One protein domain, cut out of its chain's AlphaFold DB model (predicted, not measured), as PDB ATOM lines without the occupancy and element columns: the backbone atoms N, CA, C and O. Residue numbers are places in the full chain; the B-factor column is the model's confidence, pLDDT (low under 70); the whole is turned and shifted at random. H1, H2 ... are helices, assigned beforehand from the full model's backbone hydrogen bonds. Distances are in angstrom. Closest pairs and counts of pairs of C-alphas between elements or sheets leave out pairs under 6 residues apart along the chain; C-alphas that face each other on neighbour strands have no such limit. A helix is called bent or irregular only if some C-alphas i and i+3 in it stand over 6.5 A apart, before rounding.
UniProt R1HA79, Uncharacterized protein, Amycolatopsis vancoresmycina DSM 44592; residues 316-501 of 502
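Overview. This is residues 316 to 501 of the 502 residues of an uncharacterized protein of Amycolatopsis vancoresmycina DSM 44592 (UniProt R1HA79). Two long helices, H1 and H5, run side by side in opposite ways and make the long axis of an elongated domain; H8 and H9 cross over one side of this pair. H6 and H7 pack on H8 toward one end, while H2, H3, H4 and the unnamed residues 378 to 400 lie toward the other. The printed part has 186 residues with ten named helices, H1 to H10 in chain order, and no named strand: an all-helix domain. It is compact, with a radius of gyration of the C-alphas of 17.9 A, and spans 56 by 31 by 27 A.

Along the chain. Find C-alpha 316 at (36.092, 39.000, 11.176); from there H1, residues 316 to 344, runs 42.2 A to C-alpha 344 at (67.450, 49.200, -15.170). Next come H2, residues 348 to 351, H3, residues 354 to 358, and H4, residues 366 to 377. H4 is only just irregular: C-alphas 368 and 371 are 7.0 A apart. H5, residues 401 to 424, runs 34.3 A from C-alpha 401 at (60.720, 56.565, -15.280). H6 holds residues 428 to 438, H7 441 to 446, H8 450 to 465 over 22.4 A, H9 472 to 485 over 20.0 A, and H10 489 to 492.

Arrangement. Start at Trp 329 and Leu 414, the closest C-alphas of H1 and H5, 5.1 A apart; these helices touch at a shallow tilt of 19 degrees, opposite ways. With residues 324 to 332 alone H1 touches H9, about perpendicular at 77 degrees, closest at Ala 328 and Ala 483, 4.4 A. With residues 316 to 325 alone it touches H8 at a steep tilt of 55 degrees, closest at Ala 317 and Lys 454, 4.7 A. Look next at Gln 438 and Ala 460, 5.1 A, where H6 and H8 touch. H7 and H8 form a helical hairpin, closest at Glu 443 and Leu 456, 7.5 A. H5 and H6 only just touch, with 3 pairs of C-alphas within 8 A, and only at the corner. H2 touches H4 at Trp 349 and Phe 366, 5.0 A. H3 and H10 are close but not clearly touching, at Phe 358 and Tyr 489, 5.9 A. In H1, H3 and H5 to H9 every O i to N i+4 pair is within hydrogen-bond range, in H4 5 of 8; H2 and H10 are too short for such a pair.

Size, cuts and confidence. The C-alphas farthest apart, of Ala 392 and Ala 429, are 57.4 A apart. The printed part has no cut. The link H4 to H5, 23 residues, is long. Mean pLDDT of the printed part is 89.3; look for values under 70 at residues 351 to 353, 355 to 357, 359 to 363 and 487.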
ATOM      1  N   GLN A 316      35.732  39.917  12.261       95.12
ATOM      2  CA  GLN A 316      36.092  39.000  11.176       95.12
ATOM      3  C   GLN A 316      36.255  39.744   9.842       95.12
ATOM      4  O   GLN A 316      37.238  39.524   9.134       95.12
ATOM      5  N   ALA A 317      35.340  40.659   9.508       96.19
ATOM      6  CA  ALA A 317      35.433  41.468   8.291       96.19
ATOM      7  C   ALA A 317      36.633  42.431   8.323       96.19
ATOM      8  O   ALA A 317      37.374  42.519   7.344       96.19
ATOM      9  N   ALA A 318      36.872  43.096   9.457       94.75
ATOM     10  CA  ALA A 318      38.043  43.941   9.689       94.75
ATOM     11  C   ALA A 318      39.354  43.168   9.525       94.75
ATOM     12  O   ALA A 318      40.289  43.639   8.873       94.75
ATOM     13  N   ARG A 319      39.408  41.951  10.072       92.25
ATOM     14  CA  ARG A 319      40.553  41.058   9.936       92.25
ATOM     15  C   ARG A 319      40.808  40.687   8.475       92.25
ATOM     16  O   ARG A 319      41.934  40.844   8.008       92.25
ATOM     17  N   GLN A 320      39.773  40.270   7.744       94.12
ATOM     18  CA  GLN A 320      39.889  39.948   6.317       94.12
ATOM     19  C   GLN A 320      40.292  41.167   5.474       94.12
ATOM     20  O   GLN A 320      41.041  41.025   4.509       94.12
ATOM     21  N   ALA A 321      39.833  42.370   5.832       95.31
ATOM     22  CA  ALA A 321      40.238  43.604   5.165       95.31
ATOM     23  C   ALA A 321      41.721  43.933   5.426       95.31
ATOM     24  O   ALA A 321      42.427  44.302   4.488       95.31
ATOM     25  N   SER A 322      42.211  43.739   6.659       91.88
ATOM     26  CA  SER A 322      43.634  43.898   7.021       91.88
ATOM     27  C   SER A 322      44.522  42.934   6.236       91.88
ATOM     28  O   SER A 322      45.508  43.356   5.632       91.88
ATOM     29  N   GLU A 323      44.140  41.658   6.168       90.00
ATOM     30  CA  GLU A 323      44.869  40.644   5.400       90.00
ATOM     31  C   GLU A 323      44.870  40.952   3.897       90.00
ATOM     32  O   GLU A 323      45.922  40.889   3.264       90.00
ATOM     33  N   ALA A 324      43.731  41.361   3.327       93.44
ATOM     34  CA  ALA A 324      43.645  41.724   1.912       93.44
ATOM     35  C   ALA A 324      44.487  42.964   1.570       93.44
ATOM     36  O   ALA A 324      45.217  42.954   0.578       93.44
ATOM     37  N   ALA A 325      44.425  44.019   2.391       93.12
ATOM     38  CA  ALA A 325      45.218  45.231   2.191       93.12
ATOM     39  C   ALA A 325      46.723  44.938   2.274       93.12
ATOM     40  O   ALA A 325      47.477  45.355   1.392       93.12
ATOM     41  N   ARG A 326      47.149  44.151   3.273       89.62
ATOM     42  CA  ARG A 326      48.555  43.765   3.443       89.62
ATOM     43  C   ARG A 326      49.047  42.866   2.312       89.62
ATOM     44  O   ARG A 326      50.110  43.126   1.758       89.62
ATOM     45  N   ALA A 327      48.268  41.861   1.914       89.75
ATOM     46  CA  ALA A 327      48.617  40.991   0.793       89.75
ATOM     47  C   ALA A 327      48.746  41.788  -0.518       89.75
ATOM     48  O   ALA A 327      49.691  41.583  -1.281       89.75
ATOM     49  N   ALA A 328      47.847  42.750  -0.757       93.19
ATOM     50  CA  ALA A 328      47.946  43.651  -1.899       93.19
ATOM     51  C   ALA A 328      49.177  44.568  -1.824       93.19
ATOM     52  O   ALA A 328      49.851  44.766  -2.834       93.19
ATOM     53  N   TRP A 329      49.509  45.102  -0.647       92.44
ATOM     54  CA  TRP A 329      50.714  45.907  -0.439       92.44
ATOM     55  C   TRP A 329      52.001  45.102  -0.693       92.44
ATOM     56  O   TRP A 329      52.832  45.540  -1.490       92.44
ATOM     57  N   ASN A 330      52.113  43.892  -0.136       87.44
ATOM     58  CA  ASN A 330      53.231  42.967  -0.378       87.44
ATOM     59  C   ASN A 330      53.374  42.620  -1.866       87.44
ATOM     60  O   ASN A 330      54.472  42.621  -2.427       87.44
ATOM     61  N   MET A 331      52.255  42.360  -2.541       89.81
ATOM     62  CA  MET A 331      52.232  42.148  -3.985       89.81
ATOM     63  C   MET A 331      52.700  43.397  -4.751       89.81
ATOM     64  O   MET A 331      53.457  43.295  -5.715       89.81
ATOM     65  N   GLY A 332      52.291  44.588  -4.309       92.44
ATOM     66  CA  GLY A 332      52.713  45.861  -4.886       92.44
ATOM     67  C   GLY A 332      54.220  46.084  -4.786       92.44
ATOM     68  O   GLY A 332      54.831  46.486  -5.774       92.44
ATOM     69  N   LEU A 333      54.821  45.775  -3.636       89.00
ATOM     70  CA  LEU A 333      56.269  45.842  -3.409       89.00
ATOM     71  C   LEU A 333      57.050  44.890  -4.319       89.00
ATOM     72  O   LEU A 333      58.029  45.287  -4.963       89.00
ATOM     73  N   ASN A 334      56.566  43.652  -4.437       87.38
ATOM     74  CA  ASN A 334      57.143  42.657  -5.333       87.38
ATOM     75  C   ASN A 334      57.074  43.116  -6.800       87.38
ATOM     76  O   ASN A 334      58.086  43.080  -7.501       87.38
ATOM     77  N   LEU A 335      55.915  43.609  -7.257       92.06
ATOM     78  CA  LEU A 335      55.755  44.163  -8.608       92.06
ATOM     79  C   LEU A 335      56.651  45.382  -8.836       92.06
ATOM     80  O   LEU A 335      57.301  45.466  -9.873       92.06
ATOM     81  N   HIS A 336      56.735  46.302  -7.874       92.50
ATOM     82  CA  HIS A 336      57.607  47.472  -7.973       92.50
ATOM     83  C   HIS A 336      59.075  47.083  -8.155       92.50
ATOM     84  O   HIS A 336      59.748  47.625  -9.030       92.50
ATOM     85  N   THR A 337      59.549  46.081  -7.414       88.44
ATOM     86  CA  THR A 337      60.907  45.547  -7.587       88.44
ATOM     87  C   THR A 337      61.133  45.032  -9.016       88.44
ATOM     88  O   THR A 337      62.193  45.270  -9.598       88.44
ATOM     89  N   LEU A 338      60.133  44.378  -9.620       90.62
ATOM     90  CA  LEU A 338      60.203  43.933 -11.015       90.62
ATOM     91  C   LEU A 338      60.174  45.102 -12.011       90.62
ATOM     92  O   LEU A 338      60.912  45.073 -12.993       90.62
ATOM     93  N   TRP A 339      59.380  46.144 -11.756       94.56
ATOM     94  CA  TRP A 339      59.365  47.349 -12.590       94.56
ATOM     95  C   TRP A 339      60.709  48.071 -12.574       94.56
ATOM     96  O   TRP A 339      61.229  48.406 -13.635       94.56
ATOM     97  N   VAL A 340      61.310  48.252 -11.395       92.50
ATOM     98  CA  VAL A 340      62.649  48.845 -11.270       92.50
ATOM     99  C   VAL A 340      63.687  47.984 -11.984       92.50
ATOM    100  O   VAL A 340      64.498  48.518 -12.737       92.50
ATOM    101  N   ARG A 341      63.631  46.654 -11.838       90.81
ATOM    102  CA  ARG A 341      64.521  45.746 -12.575       90.81
ATOM    103  C   ARG A 341      64.398  45.933 -14.084       90.81
ATOM    104  O   ARG A 341      65.412  46.111 -14.742       90.81
ATOM    105  N   LEU A 342      63.184  45.927 -14.626       92.75
ATOM    106  CA  LEU A 342      62.941  46.097 -16.062       92.75
ATOM    107  C   LEU A 342      63.299  47.500 -16.571       92.75
ATOM    108  O   LEU A 342      63.615  47.662 -17.746       92.75
ATOM    109  N   HIS A 343      63.261  48.505 -15.697       93.25
ATOM    110  CA  HIS A 343      63.734  49.849 -16.002       93.25
ATOM    111  C   HIS A 343      65.266  49.903 -16.115       93.25
ATOM    112  O   HIS A 343      65.790  50.519 -17.040       93.25
ATOM    113  N   LEU A 344      65.981  49.240 -15.200       91.00
ATOM    114  CA  LEU A 344      67.450  49.200 -15.170       91.00
ATOM    115  C   LEU A 344      68.044  48.182 -16.160       91.00
ATOM    116  O   LEU A 344      69.153  48.370 -16.657       91.00
ATOM    117  N   HIS A 345      67.298  47.119 -16.465       91.25
ATOM    118  CA  HIS A 345      67.697  46.019 -17.340       91.25
ATOM    119  C   HIS A 345      66.600  45.698 -18.373       91.25
ATOM    120  O   HIS A 345      65.968  44.642 -18.304       91.25
ATOM    121  N   PRO A 346      66.375  46.572 -19.376       92.38
ATOM    122  CA  PRO A 346      65.343  46.374 -20.400       92.38
ATOM    123  C   PRO A 346      65.419  45.031 -21.140       92.38
ATOM    124  O   PRO A 346      64.384  44.493 -21.531       92.38
ATOM    125  N   ALA A 347      66.623  44.466 -21.290       90.50
ATOM    126  CA  ALA A 347      66.866  43.168 -21.925       90.50
ATOM    127  C   ALA A 347      66.106  42.003 -21.260       90.50
ATOM    128  O   ALA A 347      65.737  41.040 -21.937       90.50
ATOM    129  N   ASP A 348      65.804  42.103 -19.960       90.00
ATOM    130  CA  ASP A 348      65.056  41.072 -19.237       90.00
ATOM    131  C   ASP A 348      63.623  40.913 -19.764       90.00
ATOM    132  O   ASP A 348      63.043  39.835 -19.635       90.00
ATOM    133  N   TRP A 349      63.060  41.950 -20.402       91.50
ATOM    134  CA  TRP A 349      61.682  41.977 -20.904       91.50
ATOM    135  C   TRP A 349      61.313  40.754 -21.757       91.50
ATOM    136  O   TRP A 349      60.233  40.180 -21.583       91.50
ATOM    137  N   THR A 350      62.225  40.337 -22.637       86.69
ATOM    138  CA  THR A 350      62.084  39.150 -23.496       86.69
ATOM    139  C   THR A 350      63.101  38.052 -23.184       86.69
ATOM    140  O   THR A 350      62.847  36.902 -23.530       86.69
ATOM    141  N   GLY A 351      64.234  38.380 -22.549       69.62
ATOM    142  CA  GLY A 351      65.371  37.466 -22.389       69.62
ATOM    143  C   GLY A 351      65.416  36.665 -21.085       69.62
ATOM    144  O   GLY A 351      66.141  35.674 -21.015       69.62
ATOM    145  N   ALA A 352      64.669  37.054 -20.045       66.19
ATOM    146  CA  ALA A 352      64.751  36.381 -18.751       66.19
ATOM    147  C   ALA A 352      63.928  35.081 -18.727       66.19
ATOM    148  O   ALA A 352      62.701  35.100 -18.846       66.19
ATOM    149  N   ALA A 353      64.594  33.944 -18.494       65.75
ATOM    150  CA  ALA A 353      63.926  32.680 -18.195       65.75
ATOM    151  C   ALA A 353      63.319  32.738 -16.782       65.75
ATOM    152  O   ALA A 353      63.950  32.336 -15.802       65.75
ATOM    153  N   LEU A 354      62.080  33.236 -16.675       74.00
ATOM    154  CA  LEU A 354      61.410  33.432 -15.386       74.00
ATOM    155  C   LEU A 354      61.344  32.140 -14.562       74.00
ATOM    156  O   LEU A 354      61.491  32.190 -13.346       74.00
ATOM    157  N   ALA A 355      61.189  30.988 -15.220       68.56
ATOM    158  CA  ALA A 355      61.087  29.675 -14.581       68.56
ATOM    159  C   ALA A 355      62.290  29.343 -13.681       68.56
ATOM    160  O   ALA A 355      62.108  28.876 -12.559       68.56
ATOM    161  N   GLY A 356      63.511  29.632 -14.143       65.56
ATOM    162  CA  GLY A 356      64.734  29.337 -13.394       65.56
ATOM    163  C   GLY A 356      64.969  30.273 -12.210       65.56
ATOM    164  O   GLY A 356      65.700  29.917 -11.295       65.56
ATOM    165  N   GLU A 357      64.360  31.460 -12.204       69.81
ATOM    166  CA  GLU A 357      64.567  32.455 -11.149       69.81
ATOM    167  C   GLU A 357      63.418  32.522 -10.137       69.81
ATOM    168  O   GLU A 357      63.657  32.678  -8.942       69.81
ATOM    169  N   PHE A 358      62.185  32.373 -10.610       72.56
ATOM    170  CA  PHE A 358      60.975  32.651  -9.843       72.56
ATOM    171  C   PHE A 358      60.085  31.416  -9.643       72.56
ATOM    172  O   PHE A 358      59.063  31.493  -8.959       72.56
ATOM    173  N   GLY A 359      60.439  30.286 -10.268       63.66
ATOM    174  CA  GLY A 359      59.658  29.053 -10.253       63.66
ATOM    175  C   GLY A 359      58.299  29.032 -10.983       63.66
ATOM    176  O   GLY A 359      57.550  28.095 -10.700       63.66
ATOM    177  N   PRO A 360      57.890  29.970 -11.875       61.12
ATOM    178  CA  PRO A 360      56.708  29.739 -12.701       61.12
ATOM    179  C   PRO A 360      56.938  28.548 -13.642       61.12
ATOM    180  O   PRO A 360      58.068  28.267 -14.048       61.12
ATOM    181  N   GLY A 361      55.847  27.871 -14.017       55.94
ATOM    182  CA  GLY A 361      55.858  26.876 -15.091       55.94
ATOM    183  C   GLY A 361      56.511  27.435 -16.364       55.94
ATOM    184  O   GLY A 361      56.465  28.634 -16.639       55.94
ATOM    185  N   THR A 362      57.187  26.562 -17.101       54.38
ATOM    186  CA  THR A 362      58.092  26.887 -18.213       54.38
ATOM    187  C   THR A 362      57.470  27.790 -19.297       54.38
ATOM    188  O   THR A 362      56.323  27.585 -19.679       54.38
ATOM    189  N   ALA A 363      58.284  28.724 -19.825       56.53
ATOM    190  CA  ALA A 363      58.077  29.633 -20.977       56.53
ATOM    191  C   ALA A 363      57.461  31.039 -20.757       56.53
ATOM    192  O   ALA A 363      57.340  31.793 -21.722       56.53
ATOM    193  N   ALA A 364      57.142  31.461 -19.529       73.88
ATOM    194  CA  ALA A 364      56.707  32.844 -19.288       73.88
ATOM    195  C   ALA A 364      57.873  33.852 -19.418       73.88
ATOM    196  O   ALA A 364      58.931  33.656 -18.818       73.88
ATOM    197  N   THR A 365      57.664  34.948 -20.156       87.12
ATOM    198  CA  THR A 365      58.554  36.125 -20.210       87.12
ATOM    199  C   THR A 365      57.881  37.316 -19.530       87.12
ATOM    200  O   THR A 365      56.655  37.352 -19.407       87.12
ATOM    201  N   PHE A 366      58.643  38.339 -19.126       90.88
ATOM    202  CA  PHE A 366      58.034  39.556 -18.576       90.88
ATOM    203  C   PHE A 366      57.066  40.208 -19.576       90.88
ATOM    204  O   PHE A 366      55.991  40.650 -19.173       90.88
ATOM    205  N   SER A 367      57.375  40.169 -20.877       91.19
ATOM    206  CA  SER A 367      56.482  40.674 -21.927       91.19
ATOM    207  C   SER A 367      55.105  39.993 -21.984       91.19
ATOM    208  O   SER A 367      54.130  40.637 -22.363       91.19
ATOM    209  N   ALA A 368      54.991  38.734 -21.545       88.75
ATOM    210  CA  ALA A 368      53.723  38.004 -21.502       88.75
ATOM    211  C   ALA A 368      52.906  38.265 -20.219       88.75
ATOM    212  O   ALA A 368      51.691  38.069 -20.208       88.75
ATOM    213  N   CYS A 369      53.559  38.691 -19.133       89.94
ATOM    214  CA  CYS A 369      52.943  38.750 -17.801       89.94
ATOM    215  C   CYS A 369      52.706  40.182 -17.315       89.94
ATOM    216  O   CYS A 369      51.672  40.498 -16.727       89.94
ATOM    217  N   MET A 370      53.667  41.068 -17.558       93.31
ATOM    218  CA  MET A 370      53.662  42.422 -17.013       93.31
ATOM    219  C   MET A 370      52.567  43.335 -17.596       93.31
ATOM    220  O   MET A 370      52.058  44.155 -16.832       93.31
ATOM    221  N   PRO A 371      52.115  43.216 -18.865       95.06
ATOM    222  CA  PRO A 371      51.005  44.035 -19.365       95.06
ATOM    223  C   PRO A 371      49.722  43.918 -18.529       95.06
ATOM    224  O   PRO A 371      49.066  44.922 -18.268       95.06
ATOM    225  N   TYR A 372      49.387  42.728 -18.021       95.44
ATOM    226  CA  TYR A 372      48.242  42.574 -17.119       95.44
ATOM    227  C   TYR A 372      48.414  43.402 -15.839       95.44
ATOM    228  O   TYR A 372      47.538  44.185 -15.476       95.44
ATOM    229  N   TRP A 373      49.570  43.296 -15.180       95.56
ATOM    230  CA  TRP A 373      49.836  44.047 -13.951       95.56
ATOM    231  C   TRP A 373      49.938  45.547 -14.179       95.56
ATOM    232  O   TRP A 373      49.491  46.323 -13.338       95.56
ATOM    233  N   SER A 374      50.453  45.966 -15.333       96.12
ATOM    234  CA  SER A 374      50.440  47.366 -15.740       96.12
ATOM    235  C   SER A 374      49.016  47.924 -15.790       96.12
ATOM    236  O   SER A 374      48.793  49.022 -15.282       96.12
ATOM    237  N   LEU A 375      48.049  47.170 -16.327       95.00
ATOM    238  CA  LEU A 375      46.642  47.574 -16.324       95.00
ATOM    239  C   LEU A 375      46.069  47.600 -14.901       95.00
ATOM    240  O   LEU A 375      45.466  48.600 -14.506       95.00
ATOM    241  N   VAL A 376      46.298  46.545 -14.110       95.25
ATOM    242  CA  VAL A 376      45.848  46.475 -12.706       95.25
ATOM    243  C   VAL A 376      46.314  47.717 -11.939       95.25
ATOM    244  O   VAL A 376      45.503  48.398 -11.310       95.25
ATOM    245  N   GLN A 377      47.594  48.070 -12.064       94.19
ATOM    246  CA  GLN A 377      48.234  49.165 -11.333       94.19
ATOM    247  C   GLN A 377      48.068  50.552 -11.986       94.19
ATOM    248  O   GLN A 377      48.510  51.545 -11.410       94.19
ATOM    249  N   GLY A 378      47.443  50.653 -13.164       92.38
ATOM    250  CA  GLY A 378      47.245  51.930 -13.862       92.38
ATOM    251  C   GLY A 378      48.536  52.563 -14.410       92.38
ATOM    252  O   GLY A 378      48.640  53.793 -14.499       92.38
ATOM    253  N   LEU A 379      49.527  51.737 -14.758       94.38
ATOM    254  CA  LEU A 379      50.771  52.163 -15.416       94.38
ATOM    255  C   LEU A 379      50.537  52.372 -16.923       94.38
ATOM    256  O   LEU A 379      49.399  52.330 -17.383       94.38
ATOM    257  N   THR A 380      51.587  52.603 -17.713       93.44
ATOM    258  CA  THR A 380      51.445  52.850 -19.165       93.44
ATOM    259  C   THR A 380      51.825  51.654 -20.035       93.44
ATOM    260  O   THR A 380      51.387  51.571 -21.171       93.44
ATOM    261  N   VAL A 381      52.616  50.705 -19.524       91.81
ATOM    262  CA  VAL A 381      53.166  49.567 -20.296       91.81
ATOM    263  C   VAL A 381      52.116  48.829 -21.149       91.81
ATOM    264  O   VAL A 381      52.373  48.525 -22.305       91.81
ATOM    265  N   HIS A 382      50.921  48.568 -20.615       90.50
ATOM    266  CA  HIS A 382      49.865  47.818 -21.311       90.50
ATOM    267  C   HIS A 382      49.229  48.532 -22.514       90.50
ATOM    268  O   HIS A 382      48.561  47.876 -23.310       90.50
ATOM    269  N   THR A 383      49.405  49.849 -22.650       89.06
ATOM    270  CA  THR A 383      48.844  50.642 -23.758       89.06
ATOM    271  C   THR A 383      49.874  50.983 -24.832       89.06
ATOM    272  O   THR A 383      49.555  51.711 -25.770       89.06
ATOM    273  N   ARG A 384      51.105  50.475 -24.700       90.56
ATOM    274  CA  ARG A 384      52.248  50.820 -25.546       90.56
ATOM    275  C   ARG A 384      52.583  49.668 -26.502       90.56
ATOM    276  O   ARG A 384      53.184  48.688 -26.070       90.56
ATOM    277  N   PRO A 385      52.185  49.720 -27.788       82.81
ATOM    278  CA  PRO A 385      52.473  48.654 -28.752       82.81
ATOM    279  C   PRO A 385      53.928  48.643 -29.256       82.81
ATOM    280  O   PRO A 385      54.362  47.641 -29.816       82.81
ATOM    281  N   GLY A 386      54.693  49.729 -29.072       82.19
ATOM    282  CA  GLY A 386      56.043  49.895 -29.631       82.19
ATOM    283  C   GLY A 386      57.201  49.486 -28.714       82.19
ATOM    284  O   GLY A 386      58.319  49.966 -28.909       82.19
ATOM    285  N   LEU A 387      56.956  48.666 -27.689       90.19
ATOM    286  CA  LEU A 387      57.977  48.320 -26.696       90.19
ATOM    287  C   LEU A 387      59.074  47.436 -27.290       90.19
ATOM    288  O   LEU A 387      58.799  46.401 -27.893       90.19
ATOM    289  N   SER A 388      60.330  47.796 -27.038       89.12
ATOM    290  CA  SER A 388      61.489  47.011 -27.447       89.12
ATOM    291  C   SER A 388      62.564  47.008 -26.367       89.12
ATOM    292  O   SER A 388      63.064  48.046 -25.942       89.12
ATOM    293  N   ALA A 389      62.957  45.801 -25.959       87.12
ATOM    294  CA  ALA A 389      64.030  45.556 -24.998       87.12
ATOM    295  C   ALA A 389      65.404  46.053 -25.488       87.12
ATOM    296  O   ALA A 389      66.276  46.354 -24.677       87.12
ATOM    297  N   ALA A 390      65.585  46.127 -26.811       87.25
ATOM    298  CA  ALA A 390      66.822  46.541 -27.468       87.25
ATOM    299  C   ALA A 390      66.798  48.008 -27.930       87.25
ATOM    300  O   ALA A 390      67.761  48.474 -28.539       87.25
ATOM    301  N   ALA A 391      65.701  48.739 -27.696       83.56
ATOM    302  CA  ALA A 391      65.615  50.128 -28.120       83.56
ATOM    303  C   ALA A 391      66.637  50.994 -27.375       83.56
ATOM    304  O   ALA A 391      66.654  51.049 -26.148       83.56
ATOM    305  N   ALA A 392      67.438  51.740 -28.137       82.25
ATOM    306  CA  ALA A 392      68.285  52.796 -27.591       82.25
ATOM    307  C   ALA A 392      67.465  54.019 -27.134       82.25
ATOM    308  O   ALA A 392      67.947  54.842 -26.359       82.25
ATOM    309  N   THR A 393      66.225  54.159 -27.619       86.31
ATOM    310  CA  THR A 393      65.335  55.274 -27.290       86.31
ATOM    311  C   THR A 393      64.544  54.996 -26.006       86.31
ATOM    312  O   THR A 393      63.805  54.011 -25.938       86.31
ATOM    313  N   PRO A 394      64.598  55.887 -24.994       89.75
ATOM    314  CA  PRO A 394      63.876  55.681 -23.736       89.75
ATOM    315  C   PRO A 394      62.353  55.534 -23.886       89.75
ATOM    316  O   PRO A 394      61.721  54.863 -23.075       89.75
ATOM    317  N   SER A 395      61.749  56.136 -24.915       90.88
ATOM    318  CA  SER A 395      60.299  56.084 -25.166       90.88
ATOM    319  C   SER A 395      59.788  54.717 -25.616       90.88
ATOM    320  O   SER A 395      58.632  54.390 -25.341       90.88
ATOM    321  N   ALA A 396      60.649  53.907 -26.235       92.19
ATOM    322  CA  ALA A 396      60.353  52.531 -26.623       92.19
ATOM    323  C   ALA A 396      60.798  51.506 -25.562       92.19
ATOM    324  O   ALA A 396      60.554  50.310 -25.724       92.19
ATOM    325  N   ALA A 397      61.421  51.944 -24.461       93.50
ATOM    326  CA  ALA A 397      61.825  51.044 -23.391       93.50
ATOM    327  C   ALA A 397      60.596  50.382 -22.729       93.50
ATOM    328  O   ALA A 397      59.571  51.051 -22.524       93.50
ATOM    329  N   PRO A 398      60.686  49.101 -22.321       93.75
ATOM    330  CA  PRO A 398      59.585  48.384 -21.683       93.75
ATOM    331  C   PRO A 398      59.026  49.093 -20.449       93.75
ATOM    332  O   PRO A 398      57.812  49.201 -20.297       93.75
ATOM    333  N   VAL A 399      59.895  49.645 -19.600       95.50
ATOM    334  CA  VAL A 399      59.510  50.373 -18.384       95.50
ATOM    335  C   VAL A 399      60.241  51.707 -18.328       95.50
ATOM    336  O   VAL A 399      61.470  51.770 -18.381       95.50
ATOM    337  N   THR A 400      59.476  52.788 -18.204       94.56
ATOM    338  CA  THR A 400      60.008  54.154 -18.161       94.56
ATOM    339  C   THR A 400      60.071  54.703 -16.738       94.56
ATOM    340  O   THR A 400      59.475  54.155 -15.812       94.56
ATOM    341  N   ALA A 401      60.730  55.852 -16.559       92.25
ATOM    342  CA  ALA A 401      60.720  56.565 -15.280       92.25
ATOM    343  C   ALA A 401      59.299  56.979 -14.837       92.25
ATOM    344  O   ALA A 401      59.041  57.083 -13.637       92.25
ATOM    345  N   VAL A 402      58.375  57.187 -15.788       92.88
ATOM    346  CA  VAL A 402      56.956  57.459 -15.505       92.88
ATOM    347  C   VAL A 402      56.279  56.218 -14.921       92.88
ATOM    348  O   VAL A 402      55.583  56.328 -13.915       92.88
ATOM    349  N   ASP A 403      56.525  55.031 -15.482       95.31
ATOM    350  CA  ASP A 403      55.981  53.774 -14.951       95.31
ATOM    351  C   ASP A 403      56.512  53.467 -13.544       95.31
ATOM    352  O   ASP A 403      55.739  53.081 -12.665       95.31
ATOM    353  N   VAL A 404      57.811  53.697 -13.306       94.44
ATOM    354  CA  VAL A 404      58.414  53.558 -11.971       94.44
ATOM    355  C   VAL A 404      57.707  54.486 -10.982       94.44
ATOM    356  O   VAL A 404      57.189  54.000  -9.980       94.44
ATOM    357  N   ALA A 405      57.586  55.781 -11.295       91.81
ATOM    358  CA  ALA A 405      56.913  56.757 -10.434       91.81
ATOM    359  C   ALA A 405      55.441  56.401 -10.140       91.81
ATOM    360  O   ALA A 405      54.990  56.495  -8.997       91.81
ATOM    361  N   LEU A 406      54.691  55.951 -11.152       92.25
ATOM    362  CA  LEU A 406      53.304  55.508 -10.982       92.25
ATOM    363  C   LEU A 406      53.208  54.279 -10.066       92.25
ATOM    364  O   LEU A 406      52.348  54.239  -9.182       92.25
ATOM    365  N   SER A 407      54.106  53.301 -10.237       94.50
ATOM    366  CA  SER A 407      54.131  52.099  -9.398       94.50
ATOM    367  C   SER A 407      54.478  52.416  -7.939       94.50
ATOM    368  O   SER A 407      53.851  51.870  -7.034       94.50
ATOM    369  N   GLU A 408      55.400  53.350  -7.688       90.38
ATOM    370  CA  GLU A 408      55.731  53.810  -6.334       90.38
ATOM    371  C   GLU A 408      54.530  54.476  -5.663       90.38
ATOM    372  O   GLU A 408      54.204  54.155  -4.518       90.38
ATOM    373  N   GLY A 409      53.835  55.357  -6.391       88.94
ATOM    374  CA  GLY A 409      52.628  56.019  -5.900       88.94
ATOM    375  C   GLY A 409      51.534  55.022  -5.505       88.94
ATOM    376  O   GLY A 409      50.905  55.179  -4.458       88.94
ATOM    377  N   LEU A 410      51.346  53.960  -6.297       92.31
ATOM    378  CA  LEU A 410      50.429  52.871  -5.956       92.31
ATOM    379  C   LEU A 410      50.845  52.163  -4.657       92.31
ATOM    380  O   LEU A 410      50.021  52.007  -3.758       92.31
ATOM    381  N   VAL A 411      52.111  51.746  -4.542       92.12
ATOM    382  CA  VAL A 411      52.595  51.020  -3.354       92.12
ATOM    383  C   VAL A 411      52.476  51.870  -2.093       92.12
ATOM    384  O   VAL A 411      52.025  51.369  -1.063       92.12
ATOM    385  N   ARG A 412      52.796  53.165  -2.172       88.44
ATOM    386  CA  ARG A 412      52.584  54.108  -1.068       88.44
ATOM    387  C   ARG A 412      51.123  54.130  -0.629       88.44
ATOM    388  O   ARG A 412      50.834  54.016   0.558       88.44
ATOM    389  N   LEU A 413      50.188  54.265  -1.562       89.31
ATOM    390  CA  LEU A 413      48.768  54.322  -1.223       89.31
ATOM    391  C   LEU A 413      48.222  52.984  -0.691       89.31
ATOM    392  O   LEU A 413      47.272  52.994   0.095       89.31
ATOM    393  N   LEU A 414      48.796  51.844  -1.090       92.62
ATOM    394  CA  LEU A 414      48.518  50.535  -0.481       92.62
ATOM    395  C   LEU A 414      49.073  50.448   0.950       92.62
ATOM    396  O   LEU A 414      48.402  49.930   1.844       92.62
ATOM    397  N   SER A 415      50.254  51.022   1.190       90.06
ATOM    398  CA  SER A 415      50.832  51.143   2.533       90.06
ATOM    399  C   SER A 415      49.957  52.000   3.448       90.06
ATOM    400  O   SER A 415      49.631  51.589   4.560       90.06
ATOM    401  N   LEU A 416      49.502  53.161   2.963       88.19
ATOM    402  CA  LEU A 416      48.584  54.031   3.701       88.19
ATOM    403  C   LEU A 416      47.256  53.327   3.992       88.19
ATOM    404  O   LEU A 416      46.765  53.416   5.111       88.19
ATOM    405  N   ALA A 417      46.707  52.572   3.035       91.06
ATOM    406  CA  ALA A 417      45.514  51.764   3.284       91.06
ATOM    407  C   ALA A 417      45.739  50.718   4.384       91.06
ATOM    408  O   ALA A 417      44.898  50.585   5.267       91.06
ATOM    409  N   THR A 418      46.880  50.025   4.370       89.31
ATOM    410  CA  THR A 418      47.238  49.043   5.408       89.31
ATOM    411  C   THR A 418      47.339  49.706   6.784       89.31
ATOM    412  O   THR A 418      46.751  49.219   7.746       89.31
ATOM    413  N   GLN A 419      47.990  50.870   6.872       85.75
ATOM    414  CA  GLN A 419      48.099  51.648   8.113       85.75
ATOM    415  C   GLN A 419      46.736  52.147   8.611       85.75
ATOM    416  O   GLN A 419      46.446  52.071   9.806       85.75
ATOM    417  N   THR A 420      45.876  52.634   7.714       89.06
ATOM    418  CA  THR A 420      44.507  53.034   8.066       89.06
ATOM    419  C   THR A 420      43.720  51.846   8.596       89.06
ATOM    420  O   THR A 420      43.079  51.968   9.630       89.06
ATOM    421  N   VAL A 421      43.803  50.680   7.955       88.88
ATOM    422  CA  VAL A 421      43.134  49.472   8.449       88.88
ATOM    423  C   VAL A 421      43.642  49.089   9.842       88.88
ATOM    424  O   VAL A 421      42.836  48.918  10.755       88.88
ATOM    425  N   ASP A 422      44.957  48.995  10.033       83.38
ATOM    426  CA  ASP A 422      45.531  48.574  11.314       83.38
ATOM    427  C   ASP A 422      45.227  49.575  12.447       83.38
ATOM    428  O   ASP A 422      45.053  49.174  13.592       83.38
ATOM    429  N   THR A 423      45.092  50.871  12.149       83.31
ATOM    430  CA  THR A 423      44.763  51.890  13.166       83.31
ATOM    431  C   THR A 423      43.265  52.024  13.429       83.31
ATOM    432  O   THR A 423      42.847  52.104  14.582       83.31
ATOM    433  N   GLN A 424      42.440  52.050  12.382       88.75
ATOM    434  CA  GLN A 424      41.005  52.313  12.502       88.75
ATOM    435  C   GLN A 424      40.218  51.065  12.905       88.75
ATOM    436  O   GLN A 424      39.127  51.188  13.459       88.75
ATOM    437  N   PHE A 425      40.745  49.863  12.649       91.00
ATOM    438  CA  PHE A 425      40.028  48.612  12.917       91.00
ATOM    439  C   PHE A 425      40.500  47.894  14.190       91.00
ATOM    440  O   PHE A 425      40.217  46.713  14.384       91.00
ATOM    441  N   ALA A 426      41.179  48.603  15.098       83.25
ATOM    442  CA  ALA A 426      41.707  48.045  16.347       83.25
ATOM    443  C   ALA A 426      40.632  47.408  17.261       83.25
ATOM    444  O   ALA A 426      40.950  46.581  18.112       83.25
ATOM    445  N   SER A 427      39.357  47.778  17.092       86.88
ATOM    446  CA  SER A 427      38.210  47.159  17.770       86.88
ATOM    447  C   SER A 427      36.941  47.224  16.915       86.88
ATOM    448  O   SER A 427      36.854  48.024  15.977       86.88
ATOM    449  N   ALA A 428      35.916  46.440  17.270       91.25
ATOM    450  CA  ALA A 428      34.598  46.522  16.634       91.25
ATOM    451  C   ALA A 428      33.992  47.939  16.717       91.25
ATOM    452  O   ALA A 428      33.430  48.433  15.742       91.25
ATOM    453  N   ALA A 429      34.151  48.619  17.858       92.94
ATOM    454  CA  ALA A 429      33.642  49.974  18.058       92.94
ATOM    455  C   ALA A 429      34.345  50.997  17.150       92.94
ATOM    456  O   ALA A 429      33.672  51.779  16.480       92.94
ATOM    457  N   ALA A 430      35.680  50.949  17.074       92.25
ATOM    458  CA  ALA A 430      36.458  51.821  16.191       92.25
ATOM    459  C   ALA A 430      36.126  51.564  14.710       92.25
ATOM    460  O   ALA A 430      35.873  52.503  13.957       92.25
ATOM    461  N   THR A 431      36.000  50.289  14.331       94.88
ATOM    462  CA  THR A 431      35.601  49.875  12.979       94.88
ATOM    463  C   THR A 431      34.231  50.443  12.601       94.88
ATOM    464  O   THR A 431      34.063  51.015  11.524       94.88
ATOM    465  N   ASN A 432      33.246  50.336  13.499       95.31
ATOM    466  CA  ASN A 432      31.902  50.865  13.269       95.31
ATOM    467  C   ASN A 432      31.895  52.398  13.181       95.31
ATOM    468  O   ASN A 432      31.231  52.947  12.302       95.31
ATOM    469  N   ALA A 433      32.648  53.091  14.041       95.62
ATOM    470  CA  ALA A 433      32.779  54.548  13.989       95.62
ATOM    471  C   ALA A 433      33.398  55.015  12.661       95.62
ATOM    472  O   ALA A 433      32.891  55.945  12.031       95.62
ATOM    473  N   PHE A 434      34.439  54.324  12.193       95.75
ATOM    474  CA  PHE A 434      35.056  54.604  10.902       95.75
ATOM    475  C   PHE A 434      34.081  54.378   9.739       95.75
ATOM    476  O   PHE A 434      33.936  55.244   8.876       95.75
ATOM    477  N   LEU A 435      33.349  53.257   9.736       96.06
ATOM    478  CA  LEU A 435      32.314  52.998   8.731       96.06
ATOM    479  C   LEU A 435      31.243  54.090   8.723       96.06
ATOM    480  O   LEU A 435      30.880  54.564   7.649       96.06
ATOM    481  N   LEU A 436      30.755  54.514   9.890       96.44
ATOM    482  CA  LEU A 436      29.762  55.588   9.995       96.44
ATOM    483  C   LEU A 436      30.255  56.895   9.362       96.44
ATOM    484  O   LEU A 436      29.471  57.563   8.693       96.44
ATOM    485  N   ALA A 437      31.537  57.228   9.531       96.31
ATOM    486  CA  ALA A 437      32.130  58.450   8.992       96.31
ATOM    487  C   ALA A 437      32.378  58.409   7.472       96.31
ATOM    488  O   ALA A 437      32.376  59.454   6.828       96.31
ATOM    489  N   GLN A 438      32.615  57.225   6.896       96.56
ATOM    490  CA  GLN A 438      33.089  57.076   5.508       96.56
ATOM    491  C   GLN A 438      32.048  56.488   4.540       96.56
ATOM    492  O   GLN A 438      32.315  56.327   3.342       96.56
ATOM    493  N   THR A 439      30.867  56.113   5.038       96.44
ATOM    494  CA  THR A 439      29.836  55.413   4.255       96.44
ATOM    495  C   THR A 439      28.439  55.946   4.539       96.44
ATOM    496  O   THR A 439      28.172  56.592   5.556       96.44
ATOM    497  N   THR A 440      27.508  55.632   3.648       97.31
ATOM    498  CA  THR A 440      26.089  55.969   3.782       97.31
ATOM    499  C   THR A 440      25.309  54.857   4.493       97.31
ATOM    500  O   THR A 440      25.750  53.710   4.579       97.31
ATOM    501  N   ALA A 441      24.121  55.179   5.014       97.06
ATOM    502  CA  ALA A 441      23.257  54.176   5.641       97.06
ATOM    503  C   ALA A 441      22.840  53.035   4.681       97.06
ATOM    504  O   ALA A 441      22.922  51.883   5.107       97.06
ATOM    505  N   PRO A 442      22.479  53.291   3.403       97.81
ATOM    506  CA  PRO A 442      22.173  52.223   2.449       97.81
ATOM    507  C   PRO A 442      23.354  51.287   2.171       97.81
ATOM    508  O   PRO A 442      23.169  50.075   2.126       97.81
ATOM    509  N   GLU A 443      24.574  51.824   2.044       96.94
ATOM    510  CA  GLU A 443      25.779  51.003   1.853       96.94
ATOM    511  C   GLU A 443      25.993  50.041   3.028       96.94
ATOM    512  O   GLU A 443      26.239  48.854   2.826       96.94
ATOM    513  N   ARG A 444      25.834  50.533   4.265       96.75
ATOM    514  CA  ARG A 444      25.944  49.691   5.467       96.75
ATOM    515  C   ARG A 444      24.835  48.649   5.555       96.75
ATOM    516  O   ARG A 444      25.113  47.525   5.953       96.75
ATOM    517  N   ALA A 445      23.607  48.999   5.177       95.81
ATOM    518  CA  ALA A 445      22.490  48.056   5.159       95.81
ATOM    519  C   ALA A 445      22.700  46.929   4.129       95.81
ATOM    520  O   ALA A 445      22.334  45.785   4.390       95.81
ATOM    521  N   ALA A 446      23.326  47.233   2.987       95.69
ATOM    522  CA  ALA A 446      23.653  46.246   1.958       95.69
ATOM    523  C   ALA A 446      24.801  45.300   2.363       95.69
ATOM    524  O   ALA A 446      24.871  44.170   1.881       95.69
ATOM    525  N   ALA A 447      25.689  45.725   3.268       96.19
ATOM    526  CA  ALA A 447      26.825  44.941   3.752       96.19
ATOM    527  C   ALA A 447      26.436  43.907   4.833       96.19
ATOM    528  O   ALA A 447      26.951  43.918   5.949       96.19
ATOM    529  N   SER A 448      25.522  42.995   4.496       93.19
ATOM    530  CA  SER A 448      24.909  42.032   5.430       93.19
ATOM    531  C   SER A 448      25.733  40.766   5.699       93.19
ATOM    532  O   SER A 448      25.402  39.986   6.591       93.19
ATOM    533  N   THR A 449      26.807  40.542   4.942       96.88
ATOM    534  CA  THR A 449      27.685  39.368   5.070       96.88
ATOM    535  C   THR A 449      29.129  39.797   5.305       96.88
ATOM    536  O   THR A 449      29.513  40.913   4.961       96.88
ATOM    537  N   ILE A 450      29.962  38.903   5.851       97.00
ATOM    538  CA  ILE A 450      31.390  39.188   6.084       97.00
ATOM    539  C   ILE A 450      32.106  39.641   4.794       97.00
ATOM    540  O   ILE A 450      32.790  40.663   4.854       97.00
ATOM    541  N   PRO A 451      31.945  38.977   3.625       97.31
ATOM    542  CA  PRO A 451      32.581  39.435   2.387       97.31
ATOM    543  C   PRO A 451      32.147  40.838   1.952       97.31
ATOM    544  O   PRO A 451      33.002  41.644   1.588       97.31
ATOM    545  N   LEU A 452      30.850  41.152   2.043       97.06
ATOM    546  CA  LEU A 452      30.326  42.471   1.673       97.06
ATOM    547  C   LEU A 452      30.779  43.557   2.658       97.06
ATOM    548  O   LEU A 452      31.140  44.657   2.246       97.06
ATOM    549  N   LEU A 453      30.832  43.242   3.955       97.81
ATOM    550  CA  LEU A 453      31.349  44.154   4.974       97.81
ATOM    551  C   LEU A 453      32.850  44.404   4.801       97.81
ATOM    552  O   LEU A 453      33.291  45.545   4.906       97.81
ATOM    553  N   LYS A 454      33.631  43.372   4.467       97.25
ATOM    554  CA  LYS A 454      35.051  43.498   4.109       97.25
ATOM    555  C   LYS A 454      35.236  44.436   2.912       97.25
ATOM    556  O   LYS A 454      36.096  45.311   2.955       97.25
ATOM    557  N   GLU A 455      34.446  44.278   1.851       97.25
ATOM    558  CA  GLU A 455      34.507  45.167   0.683       97.25
ATOM    559  C   GLU A 455      34.140  46.609   1.040       97.25
ATOM    560  O   GLU A 455      34.874  47.529   0.675       97.25
ATOM    561  N   LEU A 456      33.074  46.811   1.820       97.69
ATOM    562  CA  LEU A 456      32.675  48.140   2.280       97.69
ATOM    563  C   LEU A 456      33.760  48.806   3.138       97.69
ATOM    564  O   LEU A 456      34.029  49.995   2.973       97.69
ATOM    565  N   LEU A 457      34.422  48.045   4.014       97.75
ATOM    566  CA  LEU A 457      35.555  48.524   4.809       97.75
ATOM    567  C   LEU A 457      36.718  48.977   3.921       97.75
ATOM    568  O   LEU A 457      37.288  50.040   4.160       97.75
ATOM    569  N   LEU A 458      37.048  48.220   2.873       97.12
ATOM    570  CA  LEU A 458      38.092  48.615   1.926       97.12
ATOM    571  C   LEU A 458      37.688  49.857   1.113       97.12
ATOM    572  O   LEU A 458      38.523  50.739   0.925       97.12
ATOM    573  N   ILE A 459      36.420  49.987   0.700       96.62
ATOM    574  CA  ILE A 459      35.897  51.205   0.050       96.62
ATOM    575  C   ILE A 459      36.048  52.415   0.981       96.62
ATOM    576  O   ILE A 459      36.559  53.454   0.560       96.62
ATOM    577  N   ALA A 460      35.640  52.279   2.244       96.25
ATOM    578  CA  ALA A 460      35.766  53.319   3.262       96.25
ATOM    579  C   ALA A 460      37.232  53.736   3.473       96.25
ATOM    580  O   ALA A 460      37.548  54.925   3.499       96.25
ATOM    581  N   VAL A 461      38.147  52.762   3.536       94.88
ATOM    582  CA  VAL A 461      39.592  53.020   3.602       94.88
ATOM    583  C   VAL A 461      40.046  53.818   2.384       94.88
ATOM    584  O   VAL A 461      40.698  54.844   2.563       94.88
ATOM    585  N   ARG A 462      39.668  53.420   1.161       93.12
ATOM    586  CA  ARG A 462      40.042  54.153  -0.063       93.12
ATOM    587  C   ARG A 462      39.515  55.585  -0.077       93.12
ATOM    588  O   ARG A 462      40.275  56.490  -0.390       93.12
ATOM    589  N   ARG A 463      38.275  55.827   0.352       91.88
ATOM    590  CA  ARG A 463      37.743  57.197   0.490       91.88
ATOM    591  C   ARG A 463      38.585  58.056   1.436       91.88
ATOM    592  O   ARG A 463      38.809  59.223   1.146       91.88
ATOM    593  N   SER A 464      39.094  57.466   2.521       90.75
ATOM    594  CA  SER A 464      39.909  58.190   3.503       90.75
ATOM    595  C   SER A 464      41.355  58.452   3.061       90.75
ATOM    596  O   SER A 464      41.921  59.478   3.424       90.75
ATOM    597  N   VAL A 465      41.967  57.543   2.287       87.75
ATOM    598  CA  VAL A 465      43.389  57.648   1.890       87.75
ATOM    599  C   VAL A 465      43.593  58.179   0.468       87.75
ATOM    600  O   VAL A 465      44.727  58.457   0.084       87.75
ATOM    601  N   GLY A 466      42.523  58.285  -0.321       86.56
ATOM    602  CA  GLY A 466      42.550  58.675  -1.729       86.56
ATOM    603  C   GLY A 466      42.461  57.491  -2.695       86.56
ATOM    604  O   GLY A 466      42.365  56.330  -2.311       86.56
ATOM    605  N   GLU A 467      42.513  57.781  -3.986       83.88
ATOM    606  CA  GLU A 467      42.306  56.823  -5.078       83.88
ATOM    607  C   GLU A 467      43.639  56.258  -5.624       83.88
ATOM    608  O   GLU A 467      44.579  57.011  -5.879       83.88
ATOM    609  N   LEU A 468      43.760  54.932  -5.812       78.81
ATOM    610  CA  LEU A 468      44.947  54.260  -6.375       78.81
ATOM    611  C   LEU A 468      45.011  54.422  -7.884       78.81
ATOM    612  O   LEU A 468      46.087  54.635  -8.444       78.81
ATOM    613  N   THR A 469      43.881  54.208  -8.551       81.56
ATOM    614  CA  THR A 469      43.840  53.932  -9.995       81.56
ATOM    615  C   THR A 469      42.601  54.488 -10.695       81.56
ATOM    616  O   THR A 469      42.357  54.182 -11.861       81.56
ATOM    617  N   GLY A 470      41.818  55.291  -9.981       82.19
ATOM    618  CA  GLY A 470      40.479  55.730 -10.345       82.19
ATOM    619  C   GLY A 470      39.575  55.520  -9.138       82.19
ATOM    620  O   GLY A 470      40.022  55.633  -8.010       82.19
ATOM    621  N   THR A 471      38.331  55.112  -9.339       90.50
ATOM    622  CA  THR A 471      37.345  55.082  -8.248       90.50
ATOM    623  C   THR A 471      37.678  54.098  -7.107       90.50
ATOM    624  O   THR A 471      38.305  53.058  -7.343       90.50
ATOM    625  N   PRO A 472      37.142  54.316  -5.883       91.88
ATOM    626  CA  PRO A 472      37.295  53.383  -4.764       91.88
ATOM    627  C   PRO A 472      36.880  51.944  -5.095       91.88
ATOM    628  O   PRO A 472      37.490  50.994  -4.615       91.88
ATOM    629  N   PHE A 473      35.878  51.755  -5.958       92.69
ATOM    630  CA  PHE A 473      35.445  50.424  -6.395       92.69
ATOM    631  C   PHE A 473      36.492  49.727  -7.268       92.69
ATOM    632  O   PHE A 473      36.745  48.536  -7.084       92.69
ATOM    633  N   ARG A 474      37.122  50.452  -8.206       93.81
ATOM    634  CA  ARG A 474      38.237  49.912  -9.001       93.81
ATOM    635  C   ARG A 474      39.394  49.535  -8.083       93.81
ATOM    636  O   ARG A 474      39.956  48.454  -8.225       93.81
ATOM    637  N   ASP A 475      39.707  50.382  -7.110       93.88
ATOM    638  CA  ASP A 475      40.779  50.129  -6.151       93.88
ATOM    639  C   ASP A 475      40.537  48.875  -5.300       93.88
ATOM    640  O   ASP A 475      41.467  48.106  -5.069       93.88
ATOM    641  N   VAL A 476      39.298  48.612  -4.865       95.44
ATOM    642  CA  VAL A 476      38.973  47.359  -4.159       95.44
ATOM    643  C   VAL A 476      39.149  46.140  -5.067       95.44
ATOM    644  O   VAL A 476      39.650  45.109  -4.604       95.44
ATOM    645  N   ARG A 477      38.844  46.248  -6.370       95.00
ATOM    646  CA  ARG A 477      39.168  45.186  -7.342       95.00
ATOM    647  C   ARG A 477      40.673  44.990  -7.490       95.00
ATOM    648  O   ARG A 477      41.121  43.844  -7.520       95.00
ATOM    649  N   VAL A 478      41.458  46.071  -7.523       95.50
ATOM    650  CA  VAL A 478      42.932  46.013  -7.527       95.50
ATOM    651  C   VAL A 478      43.443  45.290  -6.283       95.50
ATOM    652  O   VAL A 478      44.178  44.315  -6.421       95.50
ATOM    653  N   ILE A 479      43.008  45.704  -5.088       95.69
ATOM    654  CA  ILE A 479      43.404  45.083  -3.814       95.69
ATOM    655  C   ILE A 479      43.061  43.593  -3.819       95.69
ATOM    656  O   ILE A 479      43.922  42.766  -3.543       95.69
ATOM    657  N   THR A 480      41.835  43.238  -4.204       94.50
ATOM    658  CA  THR A 480      41.382  41.840  -4.241       94.50
ATOM    659  C   THR A 480      42.193  41.007  -5.237       94.50
ATOM    660  O   THR A 480      42.635  39.906  -4.912       94.50
ATOM    661  N   THR A 481      42.450  41.551  -6.428       94.44
ATOM    662  CA  THR A 481      43.235  40.891  -7.484       94.44
ATOM    663  C   THR A 481      44.683  40.665  -7.054       94.44
ATOM    664  O   THR A 481      45.238  39.585  -7.266       94.44
ATOM    665  N   MET A 482      45.303  41.674  -6.440       94.31
ATOM    666  CA  MET A 482      46.678  41.596  -5.952       94.31
ATOM    667  C   MET A 482      46.793  40.640  -4.759       94.31
ATOM    668  O   MET A 482      47.686  39.799  -4.752       94.31
ATOM    669  N   ALA A 483      45.860  40.703  -3.804       91.94
ATOM    670  CA  ALA A 483      45.828  39.811  -2.648       91.94
ATOM    671  C   ALA A 483      45.695  38.334  -3.055       91.94
ATOM    672  O   ALA A 483      46.391  37.482  -2.510       91.94
ATOM    673  N   ALA A 484      44.868  38.028  -4.061       90.25
ATOM    674  CA  ALA A 484      44.708  36.666  -4.573       90.25
ATOM    675  C   ALA A 484      45.979  36.111  -5.251       90.25
ATOM    676  O   ALA A 484      46.187  34.900  -5.278       90.25
ATOM    677  N   ALA A 485      46.836  36.981  -5.798       86.25
ATOM    678  CA  ALA A 485      48.081  36.600  -6.470       86.25
ATOM    679  C   ALA A 485      49.328  36.667  -5.568       86.25
ATOM    680  O   ALA A 485      50.386  36.183  -5.968       86.25
ATOM    681  N   ALA A 486      49.198  37.210  -4.355       75.94
ATOM    682  CA  ALA A 486      50.297  37.435  -3.422       75.94
ATOM    683  C   ALA A 486      51.079  36.189  -2.945       75.94
ATOM    684  O   ALA A 486      52.251  36.366  -2.620       75.94
ATOM    685  N   PRO A 487      50.536  34.949  -2.877       69.06
ATOM    686  CA  PRO A 487      51.257  33.889  -2.174       69.06
ATOM    687  C   PRO A 487      52.446  33.302  -2.948       69.06
ATOM    688  O   PRO A 487      53.267  32.625  -2.334       69.06
ATOM    689  N   THR A 488      52.565  33.512  -4.272       74.75
ATOM    690  CA  THR A 488      53.718  33.008  -5.051       74.75
ATOM    691  C   THR A 488      54.051  33.857  -6.283       74.75
ATOM    692  O   THR A 488      53.161  34.373  -6.964       74.75
ATOM    693  N   TYR A 489      55.343  33.936  -6.640       78.06
ATOM    694  CA  TYR A 489      55.761  34.501  -7.931       78.06
ATOM    695  C   TYR A 489      55.149  33.727  -9.101       78.06
ATOM    696  O   TYR A 489      54.901  34.323 -10.139       78.06
ATOM    697  N   ALA A 490      54.877  32.430  -8.938       81.56
ATOM    698  CA  ALA A 490      54.237  31.615  -9.964       81.56
ATOM    699  C   ALA A 490      52.843  32.146 -10.334       81.56
ATOM    700  O   ALA A 490      52.531  32.264 -11.515       81.56
ATOM    701  N   LEU A 491      52.026  32.529  -9.347       84.69
ATOM    702  CA  LEU A 491      50.723  33.147  -9.605       84.69
ATOM    703  C   LEU A 491      50.866  34.566 -10.147       84.69
ATOM    704  O   LEU A 491      50.143  34.927 -11.077       84.69
ATOM    705  N   MET A 492      51.782  35.363  -9.590       86.69
ATOM    706  CA  MET A 492      52.040  36.715 -10.086       86.69
ATOM    707  C   MET A 492      52.491  36.701 -11.550       86.69
ATOM    708  O   MET A 492      51.956  37.433 -12.368       86.69
ATOM    709  N   LEU A 493      53.456  35.861 -11.899       88.12
ATOM    710  CA  LEU A 493      54.067  35.801 -13.224       88.12
ATOM    711  C   LEU A 493      53.380  34.786 -14.144       88.12
ATOM    712  O   LEU A 493      53.948  34.417 -15.168       88.12
ATOM    713  N   ALA A 494      52.167  34.345 -13.810       87.88
ATOM    714  CA  ALA A 494      51.330  33.611 -14.746       87.88
ATOM    715  C   ALA A 494      50.883  34.561 -15.877       87.88
ATOM    716  O   ALA A 494      50.350  35.633 -15.569       87.88
ATOM    717  N   PRO A 495      51.062  34.197 -17.163       89.19
ATOM    718  CA  PRO A 495      50.563  34.994 -18.278       89.19
ATOM    719  C   PRO A 495      49.053  35.225 -18.169       89.19
ATOM    720  O   PRO A 495      48.284  34.293 -17.928       89.19
ATOM    721  N   ARG A 496      48.626  36.477 -18.342       90.81
ATOM    722  CA  ARG A 496      47.221  36.897 -18.283       90.81
ATOM    723  C   ARG A 496      46.978  37.954 -19.349       90.81
ATOM    724  O   ARG A 496      47.793  38.857 -19.526       90.81
ATOM    725  N   ALA A 497      45.843  37.872 -20.033       90.38
ATOM    726  CA  ALA A 497      45.441  38.923 -20.959       90.38
ATOM    727  C   ALA A 497      45.063  40.190 -20.168       90.38
ATOM    728  O   ALA A 497      44.290  40.075 -19.214       90.38
ATOM    729  N   PRO A 498      45.526  41.394 -20.561       90.81
ATOM    730  CA  PRO A 498      45.093  42.642 -19.928       90.81
ATOM    731  C   PRO A 498      43.566  42.780 -19.882       90.81
ATOM    732  O   PRO A 498      43.017  43.099 -18.839       90.81
ATOM    733  N   ALA A 499      42.861  42.404 -20.953       90.00
ATOM    734  CA  ALA A 499      41.393  42.423 -21.006       90.00
ATOM    735  C   ALA A 499      40.693  41.559 -19.930       90.00
ATOM    736  O   ALA A 499      39.491  41.689 -19.734       90.00
ATOM    737  N   GLY A 500      41.422  40.683 -19.232       87.19
ATOM    738  CA  GLY A 500      40.902  39.896 -18.115       87.19
ATOM    739  C   GLY A 500      40.791  40.654 -16.786       87.19
ATOM    740  O   GLY A 500      40.330  40.066 -15.810       87.19
ATOM    741  N   PHE A 501      41.235  41.914 -16.699       90.25
ATOM    742  CA  PHE A 501      40.975  42.765 -15.535       90.25
ATOM    743  C   PHE A 501      39.689  43.591 -15.761       90.25
ATOM    744  O   PHE A 501      39.674  44.405 -16.685       90.25
TER     745      PHE A 501